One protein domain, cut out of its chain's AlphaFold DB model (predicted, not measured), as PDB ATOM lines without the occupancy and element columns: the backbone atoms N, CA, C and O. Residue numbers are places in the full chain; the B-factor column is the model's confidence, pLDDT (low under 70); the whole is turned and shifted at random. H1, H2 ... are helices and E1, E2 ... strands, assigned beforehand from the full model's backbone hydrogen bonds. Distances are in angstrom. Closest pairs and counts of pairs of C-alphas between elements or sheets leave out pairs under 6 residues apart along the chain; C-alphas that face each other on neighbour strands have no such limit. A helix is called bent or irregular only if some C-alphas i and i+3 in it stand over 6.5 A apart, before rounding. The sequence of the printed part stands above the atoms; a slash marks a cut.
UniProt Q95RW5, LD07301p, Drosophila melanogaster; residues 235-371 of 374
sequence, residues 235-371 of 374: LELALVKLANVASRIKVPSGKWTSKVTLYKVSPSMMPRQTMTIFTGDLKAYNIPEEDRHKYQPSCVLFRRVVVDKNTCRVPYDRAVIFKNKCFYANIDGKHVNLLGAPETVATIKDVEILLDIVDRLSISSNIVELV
ATOM      1  N   LEU A 235      -7.649  38.145  49.110       94.06
ATOM      2  CA  LEU A 235      -6.321  37.891  49.650       94.06
ATOM      3  C   LEU A 235      -6.411  36.735  50.651       94.06
ATOM      4  O   LEU A 235      -6.649  36.937  51.844       94.06
ATOM      5  N   GLU A 236      -6.210  35.521  50.147       94.25
ATOM      6  CA  GLU A 236      -6.114  34.299  50.953       94.25
ATOM      7  C   GLU A 236      -4.770  34.235  51.700       94.25
ATOM      8  O   GLU A 236      -4.683  33.752  52.834       94.25
ATOM      9  N   LEU A 237      -3.714  34.801  51.102       93.19
ATOM     10  CA  LEU A 237      -2.408  34.944  51.733       93.19
ATOM     11  C   LEU A 237      -2.499  35.781  53.021       93.19
ATOM     12  O   LEU A 237      -2.657  37.001  52.985       93.19
ATOM     13  N   ALA A 238      -2.307  35.135  54.175       93.19
ATOM     14  CA  ALA A 238      -2.313  35.800  55.478       93.19
ATOM     15  C   ALA A 238      -1.404  37.047  55.498       93.19
ATOM     16  O   ALA A 238      -0.191  36.947  55.294       93.19
ATOM     17  N   LEU A 239      -1.984  38.217  55.794       94.75
ATOM     18  CA  LEU A 239      -1.351  39.530  55.596       94.75
ATOM     19  C   LEU A 239      -0.005  39.693  56.330       94.75
ATOM     20  O   LEU A 239       0.892  40.367  55.829       94.75
ATOM     21  N   VAL A 240       0.183  39.022  57.470       94.25
ATOM     22  CA  VAL A 240       1.466  39.000  58.193       94.25
ATOM     23  C   VAL A 240       2.558  38.191  57.480       94.25
ATOM     24  O   VAL A 240       3.718  38.600  57.494       94.25
ATOM     25  N   LYS A 241       2.213  37.108  56.763       94.94
ATOM     26  CA  LYS A 241       3.166  36.399  55.890       94.94
ATOM     27  C   LYS A 241       3.621  37.310  54.750       94.94
ATOM     28  O   LYS A 241       4.816  37.375  54.482       94.94
ATOM     29  N   LEU A 242       2.687  38.048  54.138       96.62
ATOM     30  CA  LEU A 242       2.990  39.036  53.098       96.62
ATOM     31  C   LEU A 242       3.893  40.160  53.634       96.62
ATOM     32  O   LEU A 242       4.946  40.429  53.063       96.62
ATOM     33  N   ALA A 243       3.538  40.765  54.770       96.62
ATOM     34  CA  ALA A 243       4.318  41.832  55.399       96.62
ATOM     35  C   ALA A 243       5.757  41.396  55.737       96.62
ATOM     36  O   ALA A 243       6.703  42.137  55.476       96.62
ATOM     37  N   ASN A 244       5.939  40.168  56.240       95.75
ATOM     38  CA  ASN A 244       7.247  39.608  56.603       95.75
ATOM     39  C   ASN A 244       8.162  39.309  55.404       95.75
ATOM     40  O   ASN A 244       9.358  39.057  55.597       95.75
ATOM     41  N   VAL A 245       7.635  39.323  54.173       96.25
ATOM     42  CA  VAL A 245       8.410  39.153  52.932       96.25
ATOM     43  C   VAL A 245       8.365  40.370  52.005       96.25
ATOM     44  O   VAL A 245       9.069  40.361  51.003       96.25
ATOM     45  N   ALA A 246       7.594  41.419  52.319       96.56
ATOM     46  CA  ALA A 246       7.293  42.527  51.403       96.56
ATOM     47  C   ALA A 246       8.531  43.274  50.867       96.56
ATOM     48  O   ALA A 246       8.505  43.751  49.737       96.56
ATOM     49  N   SER A 247       9.629  43.314  51.628       94.44
ATOM     50  CA  SER A 247      10.922  43.882  51.206       94.44
ATOM     51  C   SER A 247      11.795  42.943  50.356       94.44
ATOM     52  O   SER A 247      12.859  43.348  49.897       94.44
ATOM     53  N   ARG A 248      11.375  41.684  50.169       95.00
ATOM     54  CA  ARG A 248      12.061  40.633  49.389       95.00
ATOM     55  C   ARG A 248      11.276  40.184  48.147       95.00
ATOM     56  O   ARG A 248      11.778  39.349  47.399       95.00
ATOM     57  N   ILE A 249      10.065  40.705  47.935       97.00
ATOM     58  CA  ILE A 249       9.260  40.459  46.727       97.00
ATOM     59  C   ILE A 249       9.947  41.101  45.519       97.00
ATOM     60  O   ILE A 249      10.404  42.243  45.602       97.00
ATOM     61  N   LYS A 250      10.016  40.388  44.389       96.75
ATOM     62  CA  LYS A 250      10.566  40.952  43.151       96.75
ATOM     63  C   LYS A 250       9.587  41.966  42.564       96.75
ATOM     64  O   LYS A 250       8.510  41.606  42.102       96.75
ATOM     65  N   VAL A 251       9.979  43.236  42.577       96.75
ATOM     66  CA  VAL A 251       9.225  44.333  41.956       96.75
ATOM     67  C   VAL A 251       9.667  44.552  40.498       96.75
ATOM     68  O   VAL A 251      10.851  44.365  40.211       96.75
ATOM     69  N   PRO A 252       8.780  44.989  39.580       96.00
ATOM     70  CA  PRO A 252       9.116  45.148  38.156       96.00
ATOM     71  C   PRO A 252      10.218  46.176  37.864       96.00
ATOM     72  O   PRO A 252      10.954  46.052  36.889       96.00
ATOM     73  N   SER A 253      10.357  47.200  38.710       94.31
ATOM     74  CA  SER A 253      11.401  48.218  38.576       94.31
ATOM     75  C   SER A 253      11.793  48.822  39.926       94.31
ATOM     76  O   SER A 253      10.984  48.897  40.850       94.31
ATOM     77  N   GLY A 254      13.020  49.345  40.027       94.69
ATOM     78  CA  GLY A 254      13.527  50.027  41.230       94.69
ATOM     79  C   GLY A 254      12.817  51.342  41.598       94.69
ATOM     80  O   GLY A 254      13.232  52.012  42.536       94.69
ATOM     81  N   LYS A 255      11.758  51.725  40.869       95.25
ATOM     82  CA  LYS A 255      10.850  52.828  41.227       95.25
ATOM     83  C   LYS A 255       9.759  52.388  42.210       95.25
ATOM     84  O   LYS A 255       9.095  53.242  42.796       95.25
ATOM     85  N   TRP A 256       9.548  51.083  42.382       97.50
ATOM     86  CA  TRP A 256       8.616  50.538  43.365       97.50
ATOM     87  C   TRP A 256       9.197  50.570  44.778       97.50
ATOM     88  O   TRP A 256      10.355  50.238  45.012       97.50
ATOM     89  N   THR A 257       8.348  50.921  45.740       96.62
ATOM     90  CA  THR A 257       8.627  50.871  47.177       96.62
ATOM     91  C   THR A 257       7.512  50.108  47.883       96.62
ATOM     92  O   THR A 257       6.340  50.262  47.537       96.62
ATOM     93  N   SER A 258       7.863  49.299  48.883       96.94
ATOM     94  CA  SER A 258       6.901  48.643  49.773       96.94
ATOM     95  C   SER A 258       6.849  49.357  51.126       96.94
ATOM     96  O   SER A 258       7.895  49.656  51.704       96.94
ATOM     97  N   LYS A 259       5.651  49.575  51.668       95.75
ATOM     98  CA  LYS A 259       5.407  50.054  53.035       95.75
ATOM     99  C   LYS A 259       4.415  49.117  53.725       95.75
ATOM    100  O   LYS A 259       3.385  48.776  53.155       95.75
ATOM    101  N   VAL A 260       4.702  48.743  54.966       97.06
ATOM    102  CA  VAL A 260       3.733  48.082  55.852       97.06
ATOM    103  C   VAL A 260       3.055  49.159  56.711       97.06
ATOM    104  O   VAL A 260       3.635  50.212  56.981       97.06
ATOM    105  N   THR A 261       1.820  48.913  57.135       96.50
ATOM    106  CA  THR A 261       1.189  49.641  58.242       96.50
ATOM    107  C   THR A 261       0.880  48.635  59.338       96.50
ATOM    108  O   THR A 261       0.312  47.576  59.064       96.50
ATOM    109  N   LEU A 262       1.273  48.955  60.569       95.50
ATOM    110  CA  LEU A 262       0.991  48.159  61.760       95.50
ATOM    111  C   LEU A 262      -0.161  48.797  62.546       95.50
ATOM    112  O   LEU A 262      -0.314  50.017  62.538       95.50
ATOM    113  N   TYR A 263      -0.944  47.980  63.245       93.50
ATOM    114  CA  TYR A 263      -1.905  48.423  64.255       93.50
ATOM    115  C   TYR A 263      -1.604  47.741  65.593       93.50
ATOM    116  O   TYR A 263      -1.034  46.647  65.623       93.50
ATOM    117  N   LYS A 264      -1.970  48.399  66.697       93.19
ATOM    118  CA  LYS A 264      -1.832  47.843  68.045       93.19
ATOM    119  C   LYS A 264      -3.006  46.906  68.331       93.19
ATOM    120  O   LYS A 264      -4.159  47.288  68.164       93.19
ATOM    121  N   VAL A 265      -2.702  45.687  68.755       89.38
ATOM    122  CA  VAL A 265      -3.673  44.642  69.088       89.38
ATOM    123  C   VAL A 265      -4.116  44.808  70.541       89.38
ATOM    124  O   VAL A 265      -3.288  44.922  71.446       89.38
ATOM    125  N   SER A 266      -5.428  44.806  70.779       85.56
ATOM    126  CA  SER A 266      -5.995  44.887  72.130       85.56
ATOM    127  C   SER A 266      -5.581  43.679  72.987       85.56
ATOM    128  O   SER A 266      -5.625  42.550  72.490       85.56
ATOM    129  N   PRO A 267      -5.253  43.850  74.286       80.38
ATOM    130  CA  PRO A 267      -4.856  42.742  75.163       80.38
ATOM    131  C   PRO A 267      -5.880  41.608  75.303       80.38
ATOM    132  O   PRO A 267      -5.496  40.501  75.657       80.38
ATOM    133  N   SER A 268      -7.154  41.847  74.984       78.88
ATOM    134  CA  SER A 268      -8.208  40.825  74.894       78.88
ATOM    135  C   SER A 268      -8.035  39.848  73.721       78.88
ATOM    136  O   SER A 268      -8.473  38.704  73.811       78.88
ATOM    137  N   MET A 269      -7.382  40.272  72.633       72.31
ATOM    138  CA  MET A 269      -7.194  39.480  71.409       72.31
ATOM    139  C   MET A 269      -5.893  38.661  71.414       72.31
ATOM    140  O   MET A 269      -5.795  37.650  70.719       72.31
ATOM    141  N   MET A 270      -4.903  39.066  72.214       64.69
ATOM    142  CA  MET A 270      -3.600  38.394  72.322       64.69
ATOM    143  C   MET A 270      -3.606  36.963  72.925       64.69
ATOM    144  O   MET A 270      -2.853  36.134  72.417       64.69
ATOM    145  N   PRO A 271      -4.408  36.594  73.953       54.59
ATOM    146  CA  PRO A 271      -4.150  35.385  74.756       54.59
ATOM    147  C   PRO A 271      -4.386  34.034  74.064       54.59
ATOM    148  O   PRO A 271      -4.102  32.997  74.655       54.59
ATOM    149  N   ARG A 272      -4.958  34.017  72.852       55.72
ATOM    150  CA  ARG A 272      -5.380  32.781  72.158       55.72
ATOM    151  C   ARG A 272      -4.578  32.452  70.899       55.72
ATOM    152  O   ARG A 272      -4.902  31.477  70.226       55.72
ATOM    153  N   GLN A 273      -3.589  33.266  70.526       55.28
ATOM    154  CA  GLN A 273      -3.017  33.217  69.181       55.28
ATOM    155  C   GLN A 273      -1.561  32.746  69.137       55.28
ATOM    156  O   GLN A 273      -0.629  33.513  69.350       55.28
ATOM    157  N   THR A 274      -1.368  31.516  68.658       56.16
ATOM    158  CA  THR A 274      -0.117  31.019  68.052       56.16
ATOM    159  C   THR A 274       0.144  31.647  66.668       56.16
ATOM    160  O   THR A 274       0.631  30.993  65.747       56.16
ATOM    161  N   MET A 275      -0.230  32.918  66.475       63.66
ATOM    162  CA  MET A 275      -0.114  33.579  65.178       63.66
ATOM    163  C   MET A 275       1.326  33.950  64.844       63.66
ATOM    164  O   MET A 275       2.132  34.305  65.700       63.66
ATOM    165  N   THR A 276       1.622  33.924  63.545       81.31
ATOM    166  CA  THR A 276       2.847  34.501  62.997       81.31
ATOM    167  C   THR A 276       2.941  35.970  63.415       81.31
ATOM    168  O   THR A 276       2.032  36.758  63.159       81.31
ATOM    169  N   ILE A 277       4.042  36.330  64.068       88.75
ATOM    170  CA  ILE A 277       4.335  37.699  64.497       88.75
ATOM    171  C   ILE A 277       4.942  38.467  63.310       88.75
ATOM    172  O   ILE A 277       5.589  37.870  62.443       88.75
ATOM    173  N   PHE A 278       4.752  39.788  63.246       92.25
ATOM    174  CA  PHE A 278       5.471  40.618  62.278       92.25
ATOM    175  C   PHE A 278       6.976  40.634  62.594       92.25
ATOM    176  O   PHE A 278       7.362  41.014  63.697       92.25
ATOM    177  N   THR A 279       7.831  40.252  61.642       92.62
ATOM    178  CA  THR A 279       9.298  40.135  61.806       92.62
ATOM    179  C   THR A 279      10.098  41.206  61.055       92.62
ATOM    180  O   THR A 279      11.325  41.148  61.027       92.62
ATOM    181  N   GLY A 280       9.432  42.193  60.445       90.12
ATOM    182  CA  GLY A 280      10.105  43.337  59.822       90.12
ATOM    183  C   GLY A 280      10.641  44.358  60.835       90.12
ATOM    184  O   GLY A 280      10.508  44.188  62.051       90.12
ATOM    185  N   ASP A 281      11.244  45.435  60.327       90.06
ATOM    186  CA  ASP A 281      11.747  46.531  61.163       90.06
ATOM    187  C   ASP A 281      10.610  47.260  61.899       90.06
ATOM    188  O   ASP A 281       9.557  47.537  61.324       90.06
ATOM    189  N   LEU A 282      10.854  47.581  63.170       92.38
ATOM    190  CA  LEU A 282       9.952  48.326  64.050       92.38
ATOM    191  C   LEU A 282      10.409  49.772  64.289       92.38
ATOM    192  O   LEU A 282       9.596  50.614  64.678       92.38
ATOM    193  N   LYS A 283      11.679  50.092  64.002       89.81
ATOM    194  CA  LYS A 283      12.269  51.418  64.246       89.81
ATOM    195  C   LYS A 283      11.563  52.502  63.437       89.81
ATOM    196  O   LYS A 283      11.294  53.572  63.968       89.81
ATOM    197  N   ALA A 284      11.154  52.189  62.206       88.31
ATOM    198  CA  ALA A 284      10.344  53.067  61.358       88.31
ATOM    199  C   ALA A 284       8.967  53.471  61.945       88.31
ATOM    200  O   ALA A 284       8.311  54.352  61.389       88.31
ATOM    201  N   TYR A 285       8.525  52.846  63.043       91.06
ATOM    202  CA  TYR A 285       7.261  53.128  63.738       91.06
ATOM    203  C   TYR A 285       7.467  53.584  65.196       91.06
ATOM    204  O   TYR A 285       6.484  53.771  65.908       91.06
ATOM    205  N   ASN A 286       8.718  53.733  65.654       93.81
ATOM    206  CA  ASN A 286       9.085  53.961  67.061       93.81
ATOM    207  C   ASN A 286       8.511  52.913  68.046       93.81
ATOM    208  O   ASN A 286       8.271  53.220  69.214       93.81
ATOM    209  N   ILE A 287       8.290  51.674  67.589       93.62
ATOM    210  CA  ILE A 287       7.824  50.564  68.436       93.62
ATOM    211  C   ILE A 287       9.055  49.854  69.030       93.62
ATOM    212  O   ILE A 287       9.948  49.486  68.262       93.62
ATOM    213  N   PRO A 288       9.132  49.645  70.359       93.88
ATOM    214  CA  PRO A 288      10.233  48.910  70.970       93.88
ATOM    215  C   PRO A 288      10.080  47.393  70.750       93.88
ATOM    216  O   PRO A 288       8.977  46.881  70.545       93.88
ATOM    217  N   GLU A 289      11.198  46.669  70.747       92.00
ATOM    218  CA  GLU A 289      11.276  45.273  70.283       92.00
ATOM    219  C   GLU A 289      10.470  44.314  71.176       92.00
ATOM    220  O   GLU A 289       9.785  43.417  70.686       92.00
ATOM    221  N   GLU A 290      10.476  44.558  72.485       91.38
ATOM    222  CA  GLU A 290       9.683  43.852  73.489       91.38
ATOM    223  C   GLU A 290       8.169  43.940  73.229       91.38
ATOM    224  O   GLU A 290       7.438  42.983  73.495       91.38
ATOM    225  N   ASP A 291       7.691  45.035  72.628       91.38
ATOM    226  CA  ASP A 291       6.278  45.254  72.314       91.38
ATOM    227  C   ASP A 291       5.859  44.657  70.963       91.38
ATOM    228  O   ASP A 291       4.667  44.666  70.661       91.38
ATOM    229  N   ARG A 292       6.777  44.069  70.173       90.94
ATOM    230  CA  ARG A 292       6.504  43.474  68.843       90.94
ATOM    231  C   ARG A 292       5.245  42.600  68.809       90.94
ATOM    232  O   ARG A 292       4.465  42.675  67.864       90.94
ATOM    233  N   HIS A 293       5.036  41.786  69.843       88.56
ATOM    234  CA  HIS A 293       3.897  40.869  69.965       88.56
ATOM    235  C   HIS A 293       2.530  41.575  70.075       88.56
ATOM    236  O   HIS A 293       1.503  40.973  69.773       88.56
ATOM    237  N   LYS A 294       2.515  42.855  70.470       91.25
ATOM    238  CA  LYS A 294       1.321  43.703  70.612       91.25
ATOM    239  C   LYS A 294       0.917  44.386  69.302       91.25
ATOM    240  O   LYS A 294      -0.022  45.179  69.312       91.25
ATOM    241  N   TYR A 295       1.611  44.124  68.193       92.94
ATOM    242  CA  TYR A 295       1.359  44.761  66.901       92.94
ATOM    243  C   TYR A 295       1.202  43.732  65.779       92.94
ATOM    244  O   TYR A 295       1.931  42.745  65.700       92.94
ATOM    245  N   GLN A 296       0.258  43.990  64.876       93.25
ATOM    246  CA  GLN A 296       0.010  43.173  63.686       93.25
ATOM    247  C   GLN A 296      -0.103  44.065  62.436       93.25
ATOM    248  O   GLN A 296      -0.457  45.240  62.557       93.25
ATOM    249  N   PRO A 297       0.187  43.563  61.223       95.12
ATOM    250  CA  PRO A 297      -0.001  44.329  59.994       95.12
ATOM    251  C   PRO A 297      -1.484  44.545  59.670       95.12
ATOM    252  O   PRO A 297      -2.247  43.586  59.564       95.12
ATOM    253  N   SER A 298      -1.883  45.803  59.472       95.12
ATOM    254  CA  SER A 298      -3.212  46.197  58.973       95.12
ATOM    255  C   SER A 298      -3.233  46.413  57.460       95.12
ATOM    256  O   SER A 298      -4.288  46.301  56.836       95.12
ATOM    257  N   CYS A 299      -2.081  46.726  56.859       97.00
ATOM    258  CA  CYS A 299      -1.950  46.969  55.426       97.00
ATOM    259  C   CYS A 299      -0.537  46.633  54.928       97.00
ATOM    260  O   CYS A 299       0.446  46.886  55.627       97.00
ATOM    261  N   VAL A 300      -0.424  46.155  53.687       98.00
ATOM    262  CA  VAL A 300       0.831  46.150  52.919       98.00
ATOM    263  C   VAL A 300       0.596  46.906  51.613       98.00
ATOM    264  O   VAL A 300      -0.282  46.555  50.834       98.00
ATOM    265  N   LEU A 301       1.356  47.973  51.395       97.75
ATOM    266  CA  LEU A 301       1.247  48.885  50.262       97.75
ATOM    267  C   LEU A 301       2.495  48.767  49.387       97.75
ATOM    268  O   LEU A 301       3.598  49.057  49.848       97.75
ATOM    269  N   PHE A 302       2.316  48.431  48.117       98.31
ATOM    270  CA  PHE A 302       3.330  48.596  47.079       98.31
ATOM    271  C   PHE A 302       2.969  49.826  46.253       98.31
ATOM    272  O   PHE A 302       1.811  50.002  45.884       98.31
ATOM    273  N   ARG A 303       3.937  50.700  45.974       97.31
ATOM    274  CA  ARG A 303       3.711  51.939  45.215       97.31
ATOM    275  C   ARG A 303       4.917  52.305  44.358       97.31
ATOM    276  O   ARG A 303       6.049  52.248  44.842       97.31
ATOM    277  N   ARG A 304       4.676  52.708  43.114       96.56
ATOM    278  CA  ARG A 304       5.697  53.151  42.161       96.56
ATOM    279  C   ARG A 304       5.815  54.667  42.186       96.56
ATOM    280  O   ARG A 304       4.810  55.368  42.100       96.56
ATOM    281  N   VAL A 305       7.033  55.178  42.335       94.50
ATOM    282  CA  VAL A 305       7.317  56.608  42.165       94.50
ATOM    283  C   VAL A 305       7.114  56.971  40.696       94.50
ATOM    284  O   VAL A 305       7.621  56.278  39.812       94.50
ATOM    285  N   VAL A 306       6.392  58.069  40.468       92.25
ATOM    286  CA  VAL A 306       6.001  58.590  39.150       92.25
ATOM    287  C   VAL A 306       7.143  58.553  38.135       92.25
ATOM    288  O   VAL A 306       8.240  59.053  38.397       92.25
ATOM    289  N   VAL A 307       6.867  57.998  36.952       82.62
ATOM    290  CA  VAL A 307       7.826  57.975  35.838       82.62
ATOM    291  C   VAL A 307       8.013  59.359  35.205       82.62
ATOM    292  O   VAL A 307       9.158  59.747  34.981       82.62
ATOM    293  N   ASP A 308       6.925  60.093  34.954       82.12
ATOM    294  CA  ASP A 308       6.925  61.462  34.419       82.12
ATOM    295  C   ASP A 308       5.954  62.354  35.211       82.12
ATOM    296  O   ASP A 308       4.755  62.092  35.286       82.12
ATOM    297  N   LYS A 309       6.480  63.428  35.811       81.88
ATOM    298  CA  LYS A 309       5.702  64.375  36.628       81.88
ATOM    299  C   LYS A 309       4.732  65.229  35.806       81.88
ATOM    300  O   LYS A 309       3.844  65.847  36.383       81.88
ATOM    301  N   ASN A 310       4.892  65.271  34.483       82.06
ATOM    302  CA  ASN A 310       4.010  66.027  33.597       82.06
ATOM    303  C   ASN A 310       2.689  65.290  33.319       82.06
ATOM    304  O   ASN A 310       1.680  65.934  33.036       82.06
ATOM    305  N   THR A 311       2.675  63.954  33.408       77.38
ATOM    306  CA  THR A 311       1.481  63.132  33.138       77.38
ATOM    307  C   THR A 311       0.668  62.824  34.394       77.38
ATOM    308  O   THR A 311      -0.549  62.662  34.306       77.38
ATOM    309  N   CYS A 312       1.309  62.771  35.567       77.06
ATOM    310  CA  CYS A 312       0.686  62.322  36.812       77.06
ATOM    311  C   CYS A 312       0.828  63.371  37.931       77.06
ATOM    312  O   CYS A 312       1.937  63.704  38.343       77.06
ATOM    313  N   ARG A 313      -0.303  63.884  38.447       82.75
ATOM    314  CA  ARG A 313      -0.331  64.920  39.509       82.75
ATOM    315  C   ARG A 313      -0.071  64.382  40.923       82.75
ATOM    316  O   ARG A 313       0.244  65.158  41.820       82.75
ATOM    317  N   VAL A 314      -0.238  63.078  41.139       86.50
ATOM    318  CA  VAL A 314       0.008  62.406  42.427       86.50
ATOM    319  C   VAL A 314       1.471  61.955  42.530       86.50
ATOM    320  O   VAL A 314       2.066  61.665  41.501       86.50
ATOM    321  N   PRO A 315       2.076  61.832  43.729       88.94
ATOM    322  CA  PRO A 315       3.490  61.452  43.872       88.94
ATOM    323  C   PRO A 315       3.812  59.978  43.548       88.94
ATOM    324  O   PRO A 315       4.989  59.618  43.458       88.94
ATOM    325  N   TYR A 316       2.798  59.126  43.363       94.06
ATOM    326  CA  TYR A 316       2.944  57.718  42.981       94.06
ATOM    327  C   TYR A 316       1.976  57.396  41.840       94.06
ATOM    328  O   TYR A 316       0.772  57.588  41.999       94.06
ATOM    329  N   ASP A 317       2.482  56.917  40.702       94.12
ATOM    330  CA  ASP A 317       1.669  56.680  39.500       94.12
ATOM    331  C   ASP A 317       0.988  55.301  39.500       94.12
ATOM    332  O   ASP A 317      -0.045  55.117  38.855       94.12
ATOM    333  N   ARG A 318       1.521  54.330  40.244       95.81
ATOM    334  CA  ARG A 318       0.924  53.002  40.448       95.81
ATOM    335  C   ARG A 318       0.920  52.639  41.925       95.81
ATOM    336  O   ARG A 318       1.891  52.918  42.631       95.81
ATOM    337  N   ALA A 319      -0.129  51.962  42.387       96.88
ATOM    338  CA  ALA A 319      -0.133  51.321  43.699       96.88
ATOM    339  C   ALA A 319      -0.949  50.022  43.717       96.88
ATOM    340  O   ALA A 319      -1.929  49.882  42.990       96.88
ATOM    341  N   VAL A 320      -0.551  49.097  44.593       97.38
ATOM    342  CA  VAL A 320      -1.294  47.885  44.954       97.38
ATOM    343  C   VAL A 320      -1.351  47.805  46.478       97.38
ATOM    344  O   VAL A 320      -0.319  47.863  47.152       97.38
ATOM    345  N   ILE A 321      -2.562  47.722  47.024       97.25
ATOM    346  CA  ILE A 321      -2.852  47.873  48.452       97.25
ATOM    347  C   ILE A 321      -3.509  46.593  48.965       97.25
ATOM    348  O   ILE A 321      -4.619  46.268  48.562       97.25
ATOM    349  N   PHE A 322      -2.850  45.883  49.874       97.50
ATOM    350  CA  PHE A 322      -3.350  44.661  50.505       97.50
ATOM    351  C   PHE A 322      -3.878  44.979  51.908       97.50
ATOM    352  O   PHE A 322      -3.100  45.365  52.784       97.50
ATOM    353  N   LYS A 323      -5.193  44.841  52.123       95.12
ATOM    354  CA  LYS A 323      -5.905  45.197  53.370       95.12
ATOM    355  C   LYS A 323      -7.222  44.408  53.464       95.12
ATOM    356  O   LYS A 323      -7.796  44.058  52.445       95.12
ATOM    357  N   ASN A 324      -7.721  44.137  54.676       91.31
ATOM    358  CA  ASN A 324      -9.060  43.563  54.928       91.31
ATOM    359  C   ASN A 324      -9.385  42.228  54.204       91.31
ATOM    360  O   ASN A 324     -10.544  41.960  53.912       91.31
ATOM    361  N   LYS A 325      -8.383  41.370  53.944       91.94
ATOM    362  CA  LYS A 325      -8.495  40.155  53.094       91.94
ATOM    363  C   LYS A 325      -8.860  40.429  51.621       91.94
ATOM    364  O   LYS A 325      -9.287  39.516  50.920       91.94
ATOM    365  N   CYS A 326      -8.626  41.645  51.142       93.19
ATOM    366  CA  CYS A 326      -8.777  42.047  49.747       93.19
ATOM    367  C   CYS A 326      -7.489  42.696  49.222       93.19
ATOM    368  O   CYS A 326      -6.530  42.934  49.972       93.19
ATOM    369  N   PHE A 327      -7.477  43.018  47.928       94.88
ATOM    370  CA  PHE A 327      -6.480  43.918  47.353       94.88
ATOM    371  C   PHE A 327      -7.118  44.986  46.459       94.88
ATOM    372  O   PHE A 327      -8.151  44.760  45.833       94.88
ATOM    373  N   TYR A 328      -6.481  46.151  46.385       94.69
ATOM    374  CA  TYR A 328      -6.940  47.308  45.618       94.69
ATOM    375  C   TYR A 328      -5.809  47.786  44.709       94.69
ATOM    376  O   TYR A 328      -4.682  47.961  45.178       94.69
ATOM    377  N   ALA A 329      -6.087  47.999  43.424       95.44
ATOM    378  CA  ALA A 329      -5.130  48.560  42.476       95.44
ATOM    379  C   ALA A 329      -5.478  50.020  42.165       95.44
ATOM    380  O   ALA A 329      -6.650  50.357  41.979       95.44
ATOM    381  N   ASN A 330      -4.458  50.878  42.079       94.81
ATOM    382  CA  ASN A 330      -4.599  52.266  41.650       94.81
ATOM    383  C   ASN A 330      -3.654  52.563  40.479       94.81
ATOM    384  O   ASN A 330      -2.464  52.230  40.522       94.81
ATOM    385  N   ILE A 331      -4.186  53.239  39.462       94.50
ATOM    386  CA  ILE A 331      -3.493  53.649  38.239       94.50
ATOM    387  C   ILE A 331      -3.714  55.152  38.044       94.50
ATOM    388  O   ILE A 331      -4.848  55.627  38.024       94.50
ATOM    389  N   ASP A 332      -2.618  55.904  37.939       91.88
ATOM    390  CA  ASP A 332      -2.586  57.353  37.701       91.88
ATOM    391  C   ASP A 332      -3.472  58.151  38.683       91.88
ATOM    392  O   ASP A 332      -4.166  59.105  38.331       91.88
ATOM    393  N   GLY A 333      -3.454  57.718  39.949       88.25
ATOM    394  CA  GLY A 333      -4.211  58.301  41.060       88.25
ATOM    395  C   GLY A 333      -5.659  57.817  41.208       88.25
ATOM    396  O   GLY A 333      -6.267  58.110  42.233       88.25
ATOM    397  N   LYS A 334      -6.212  57.057  40.251       91.44
ATOM    398  CA  LYS A 334      -7.586  56.526  40.322       91.44
ATOM    399  C   LYS A 334      -7.604  55.061  40.753       91.44
ATOM    400  O   LYS A 334      -6.676  54.316  40.440       91.44
ATOM    401  N   HIS A 335      -8.664  54.645  41.441       92.12
ATOM    402  CA  HIS A 335      -8.884  53.243  41.797       92.12
ATOM    403  C   HIS A 335      -9.450  52.457  40.601       92.12
ATOM    404  O   HIS A 335     -10.285  52.970  39.851       92.12
ATOM    405  N   VAL A 336      -8.959  51.231  40.395       92.88
ATOM    406  CA  VAL A 336      -9.291  50.390  39.240       92.88
ATOM    407  C   VAL A 336      -9.518  48.922  39.607       92.88
ATOM    408  O   VAL A 336      -8.817  48.360  40.453       92.88
ATOM    409  N   ASN A 337     -10.447  48.295  38.886       91.50
ATOM    410  CA  ASN A 337     -10.557  46.846  38.747       91.50
ATOM    411  C   ASN A 337      -9.686  46.388  37.566       91.50
ATOM    412  O   ASN A 337      -9.519  47.113  36.579       91.50
ATOM    413  N   LEU A 338      -9.140  45.173  37.654       90.56
ATOM    414  CA  LEU A 338      -8.236  44.602  36.652       90.56
ATOM    415  C   LEU A 338      -8.856  43.330  36.060       90.56
ATOM    416  O   LEU A 338      -8.783  42.247  36.643       90.56
ATOM    417  N   LEU A 339      -9.469  43.465  34.887       85.56
ATOM    418  CA  LEU A 339     -10.145  42.368  34.204       85.56
ATOM    419  C   LEU A 339      -9.110  41.334  33.731       85.56
ATOM    420  O   LEU A 339      -8.137  41.670  33.061       85.56
ATOM    421  N   GLY A 340      -9.302  40.064  34.086       75.94
ATOM    422  CA  GLY A 340      -8.354  38.993  33.748       75.94
ATOM    423  C   GLY A 340      -7.051  38.977  34.564       75.94
ATOM    424  O   GLY A 340      -6.208  38.117  34.316       75.94
ATOM    425  N   ALA A 341      -6.880  39.864  35.552       82.50
ATOM    426  CA  ALA A 341      -5.880  39.666  36.602       82.50
ATOM    427  C   ALA A 341      -6.349  38.577  37.600       82.50
ATOM    428  O   ALA A 341      -7.544  38.266  37.640       82.50
ATOM    429  N   PRO A 342      -5.453  38.000  38.427       82.50
ATOM    430  CA  PRO A 342      -5.844  37.022  39.442       82.50
ATOM    431  C   PRO A 342      -6.846  37.618  40.441       82.50
ATOM    432  O   PRO A 342      -6.507  38.546  41.170       82.50
ATOM    433  N   GLU A 343      -8.071  37.084  40.502       87.81
ATOM    434  CA  GLU A 343      -9.068  37.534  41.488       87.81
ATOM    435  C   GLU A 343      -8.665  37.135  42.916       87.81
ATOM    436  O   GLU A 343      -8.873  37.915  43.841       87.81
ATOM    437  N   THR A 344      -8.011  35.982  43.093       92.31
ATOM    438  CA  THR A 344      -7.456  35.538  44.382       92.31
ATOM    439  C   THR A 344      -5.931  35.587  44.372       92.31
ATOM    440  O   THR A 344      -5.287  35.037  43.481       92.31
ATOM    441  N   VAL A 345      -5.355  36.193  45.411       94.94
ATOM    442  CA  VAL A 345      -3.921  36.194  45.727       94.94
ATOM    443  C   VAL A 345      -3.685  35.260  46.918       94.94
ATOM    444  O   VAL A 345      -4.014  35.591  48.063       94.94
ATOM    445  N   ALA A 346      -3.111  34.086  46.653       95.31
ATOM    446  CA  ALA A 346      -2.830  33.049  47.651       95.31
ATOM    447  C   ALA A 346      -1.325  32.891  47.935       95.31
ATOM    448  O   ALA A 346      -0.921  32.474  49.024       95.31
ATOM    449  N   THR A 347      -0.475  33.265  46.977       96.50
ATOM    450  CA  THR A 347       0.977  33.076  47.006       96.50
ATOM    451  C   THR A 347       1.743  34.388  46.812       96.50
ATOM    452  O   THR A 347       1.217  35.404  46.365       96.50
ATOM    453  N   ILE A 348       3.046  34.358  47.109       96.06
ATOM    454  CA  ILE A 348       3.956  35.477  46.810       96.06
ATOM    455  C   ILE A 348       4.148  35.662  45.295       96.06
ATOM    456  O   ILE A 348       4.429  36.770  44.849       96.06
ATOM    457  N   LYS A 349       3.963  34.605  44.490       96.06
ATOM    458  CA  LYS A 349       4.075  34.691  43.028       96.06
ATOM    459  C   LYS A 349       2.916  35.469  42.423       96.06
ATOM    460  O   LYS A 349       3.150  36.280  41.538       96.06
ATOM    461  N   ASP A 350       1.715  35.313  42.968       95.81
ATOM    462  CA  ASP A 350       0.534  36.056  42.520       95.81
ATOM    463  C   ASP A 350       0.710  37.561  42.788       95.81
ATOM    464  O   ASP A 350       0.313  38.383  41.969       95.81
ATOM    465  N   VAL A 351       1.391  37.930  43.885       96.94
ATOM    466  CA  VAL A 351       1.781  39.324  44.174       96.94
ATOM    467  C   VAL A 351       2.813  39.845  43.167       96.94
ATOM    468  O   VAL A 351       2.649  40.951  42.662       96.94
ATOM    469  N   GLU A 352       3.856  39.071  42.842       96.69
ATOM    470  CA  GLU A 352       4.846  39.458  41.816       96.69
ATOM    471  C   GLU A 352       4.188  39.650  40.435       96.69
ATOM    472  O   GLU A 352       4.463  40.638  39.753       96.69
ATOM    473  N   ILE A 353       3.266  38.758  40.056       95.25
ATOM    474  CA  ILE A 353       2.487  38.830  38.808       95.25
ATOM    475  C   ILE A 353       1.561  40.054  38.802       95.25
ATOM    476  O   ILE A 353       1.546  40.808  37.832       95.25
ATOM    477  N   LEU A 354       0.818  40.297  39.887       95.75
ATOM    478  CA  LEU A 354      -0.082  41.448  40.009       95.75
ATOM    479  C   LEU A 354       0.673  42.784  39.914       95.75
ATOM    480  O   LEU A 354       0.172  43.732  39.311       95.75
ATOM    481  N   LEU A 355       1.891  42.860  40.462       96.81
ATOM    482  CA  LEU A 355       2.744  44.044  40.336       96.81
ATOM    483  C   LEU A 355       3.234  44.254  38.895       96.81
ATOM    484  O   LEU A 355       3.205  45.387  38.423       96.81
ATOM    485  N   ASP A 356       3.636  43.196  38.185       95.75
ATOM    486  CA  ASP A 356       4.046  43.269  36.771       95.75
ATOM    487  C   ASP A 356       2.888  43.666  35.838       95.75
ATOM    488  O   ASP A 356       3.065  44.487  34.938       95.75
ATOM    489  N   ILE A 357       1.675  43.171  36.109       94.75
ATOM    490  CA  ILE A 357       0.443  43.603  35.433       94.75
ATOM    491  C   ILE A 357       0.215  45.110  35.651       94.75
ATOM    492  O   ILE A 357       0.072  45.867  34.690       94.75
ATOM    493  N   VAL A 358       0.221  45.575  36.905       95.19
ATOM    494  CA  VAL A 358      -0.062  46.985  37.239       95.19
ATOM    495  C   VAL A 358       1.037  47.943  36.755       95.19
ATOM    496  O   VAL A 358       0.731  49.079  36.396       95.19
ATOM    497  N   ASP A 359       2.300  47.512  36.691       95.00
ATOM    498  CA  ASP A 359       3.404  48.327  36.161       95.00
ATOM    499  C   ASP A 359       3.231  48.648  34.665       95.00
ATOM    500  O   ASP A 359       3.507  49.776  34.240       95.00
ATOM    501  N   ARG A 360       2.722  47.678  33.891       92.88
ATOM    502  CA  ARG A 360       2.549  47.761  32.431       92.88
ATOM    503  C   ARG A 360       1.245  48.422  31.991       92.88
ATOM    504  O   ARG A 360       1.203  48.998  30.907       92.88
ATOM    505  N   LEU A 361       0.178  48.321  32.786       93.19
ATOM    506  CA  LEU A 361      -1.142  48.810  32.386       93.19
ATOM    507  C   LEU A 361      -1.273  50.340  32.439       93.19
ATOM    508  O   LEU A 361      -0.709  51.035  33.291       93.19
ATOM    509  N   SER A 362      -2.086  50.858  31.519       92.12
ATOM    510  CA  SER A 362      -2.532  52.251  31.464       92.12
ATOM    511  C   SER A 362      -3.995  52.372  31.884       92.12
ATOM    512  O   SER A 362      -4.773  51.429  31.755       92.12
ATOM    513  N   ILE A 363      -4.413  53.574  32.282       90.88
ATOM    514  CA  ILE A 363      -5.824  53.868  32.585       90.88
ATOM    515  C   ILE A 363      -6.753  53.772  31.354       90.88
ATOM    516  O   ILE A 363      -7.970  53.775  31.485       90.88
ATOM    517  N   SER A 364      -6.163  53.706  30.156       90.44
ATOM    518  CA  SER A 364      -6.817  53.532  28.855       90.44
ATOM    519  C   SER A 364      -6.784  52.086  28.336       90.44
ATOM    520  O   SER A 364      -7.216  51.830  27.214       90.44
ATOM    521  N   SER A 365      -6.241  51.142  29.112       91.25
ATOM    522  CA  SER A 365      -6.172  49.730  28.727       91.25
ATOM    523  C   SER A 365      -7.562  49.086  28.771       91.25
ATOM    524  O   SER A 365      -8.309  49.268  29.726       91.25
ATOM    525  N   ASN A 366      -7.898  48.272  27.769       88.44
ATOM    526  CA  ASN A 366      -9.207  47.616  27.612       88.44
ATOM    527  C   ASN A 366      -9.577  46.620  28.730       88.44
ATOM    528  O   ASN A 366     -10.719  46.173  28.787       88.44
ATOM    529  N   ILE A 367      -8.612  46.257  29.579       89.06
ATOM    530  CA  ILE A 367      -8.783  45.385  30.748       89.06
ATOM    531  C   ILE A 367      -8.716  46.138  32.089       89.06
ATOM    532  O   ILE A 367      -8.578  45.520  33.141       89.06
ATOM    533  N   VAL A 368      -8.808  47.469  32.066       91.25
ATOM    534  CA  VAL A 368      -8.842  48.324  33.259       91.25
ATOM    535  C   VAL A 368     -10.214  48.987  33.347       91.25
ATOM    536  O   VAL A 368     -10.589  49.775  32.482       91.25
ATOM    537  N   GLU A 369     -10.966  48.673  34.399       90.38
ATOM    538  CA  GLU A 369     -12.251  49.311  34.705       90.38
ATOM    539  C   GLU A 369     -12.052  50.328  35.836       90.38
ATOM    540  O   GLU A 369     -11.390  50.046  36.834       90.38
ATOM    541  N   LEU A 370     -12.616  51.529  35.682       89.94
ATOM    542  CA  LEU A 370     -12.543  52.580  36.697       89.94
ATOM    543  C   LEU A 370     -13.581  52.348  37.794       89.94
ATOM    544  O   LEU A 370     -14.784  52.355  37.531       89.94
ATOM    545  N   VAL A 371     -13.113  52.219  39.037       85.94
ATOM    546  CA  VAL A 371     -13.996  52.146  40.203       85.94
ATOM    547  C   VAL A 371     -14.388  53.567  40.586       85.94
ATOM    548  O   VAL A 371     -13.683  54.252  41.329       85.94
TER     549      VAL A 371
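This is residues 235 to 371 of the 374 residues of the protein "LD07301p" of Drosophila melanogaster (UniProt Q95RW5). A long, strongly twisted antiparallel sheet of six strands has the helix H3 and the short H1 over one face, while H2 and the long link of residues 265 to 288 lie towards one end. The order across the sheet is E1, E2, E3, E4, E5, E6. The printed part has 137 residues, under half of them in named elements, which run H1 E1 H2 E2 E3 E4 E5 H3 E6 in a mixed class. It is compact, with a radius of gyration of the C-alphas of 16.2 A, yet elongated, spanning 49 by 29 by 25 A.

E1, residues 256 to 264, is 26.9 A long and starts at C-alpha (8.616, 50.538, 43.365). E2, residues 295 to 305, measures 28.1 A and bends by 55 degrees at residue 298. E3 is residues 316 to 323, 18.5 A; E4 326 to 331, 17.2 A; E5 334 to 338; E6 368 to 370, ending at (-12.543, 52.580, 36.697). H1 is residues 239 to 243, H2 289 to 294, and H3 348 to 360, 19.0 A.

E2 to E5 form a meander, each strand the antiparallel neighbour of the one before. N 259 and O 301 of E1 and E2 are 2.8 A apart; N 302 and O 320 of E2 and E3, 2.9 A. H3 runs along the strands over E3 and E4, at 21 degrees to E3 on the local plane, 9.2 A high over the sheet; its closest C-alphas to E3 are Asp 359 and Arg 318, 6.8 A. H1 is on the same face, over E2. H2 only grazes the sheet with residues 291 to 294. In H1 and H3 every O i to N i+4 pair is within hydrogen-bond range; irregular H2, with C-alphas 290 and 293 7.4 A apart, has 0 of 2, but 2 of 3 O i to N i+3 pairs.

The C-alphas farthest apart, Pro 271 and Asn 310, are 52.0 A apart. The printed part has no cut. The links H1 to E1 and E1 to H2 are long. Residues 270 to 275 have pLDDT under 70.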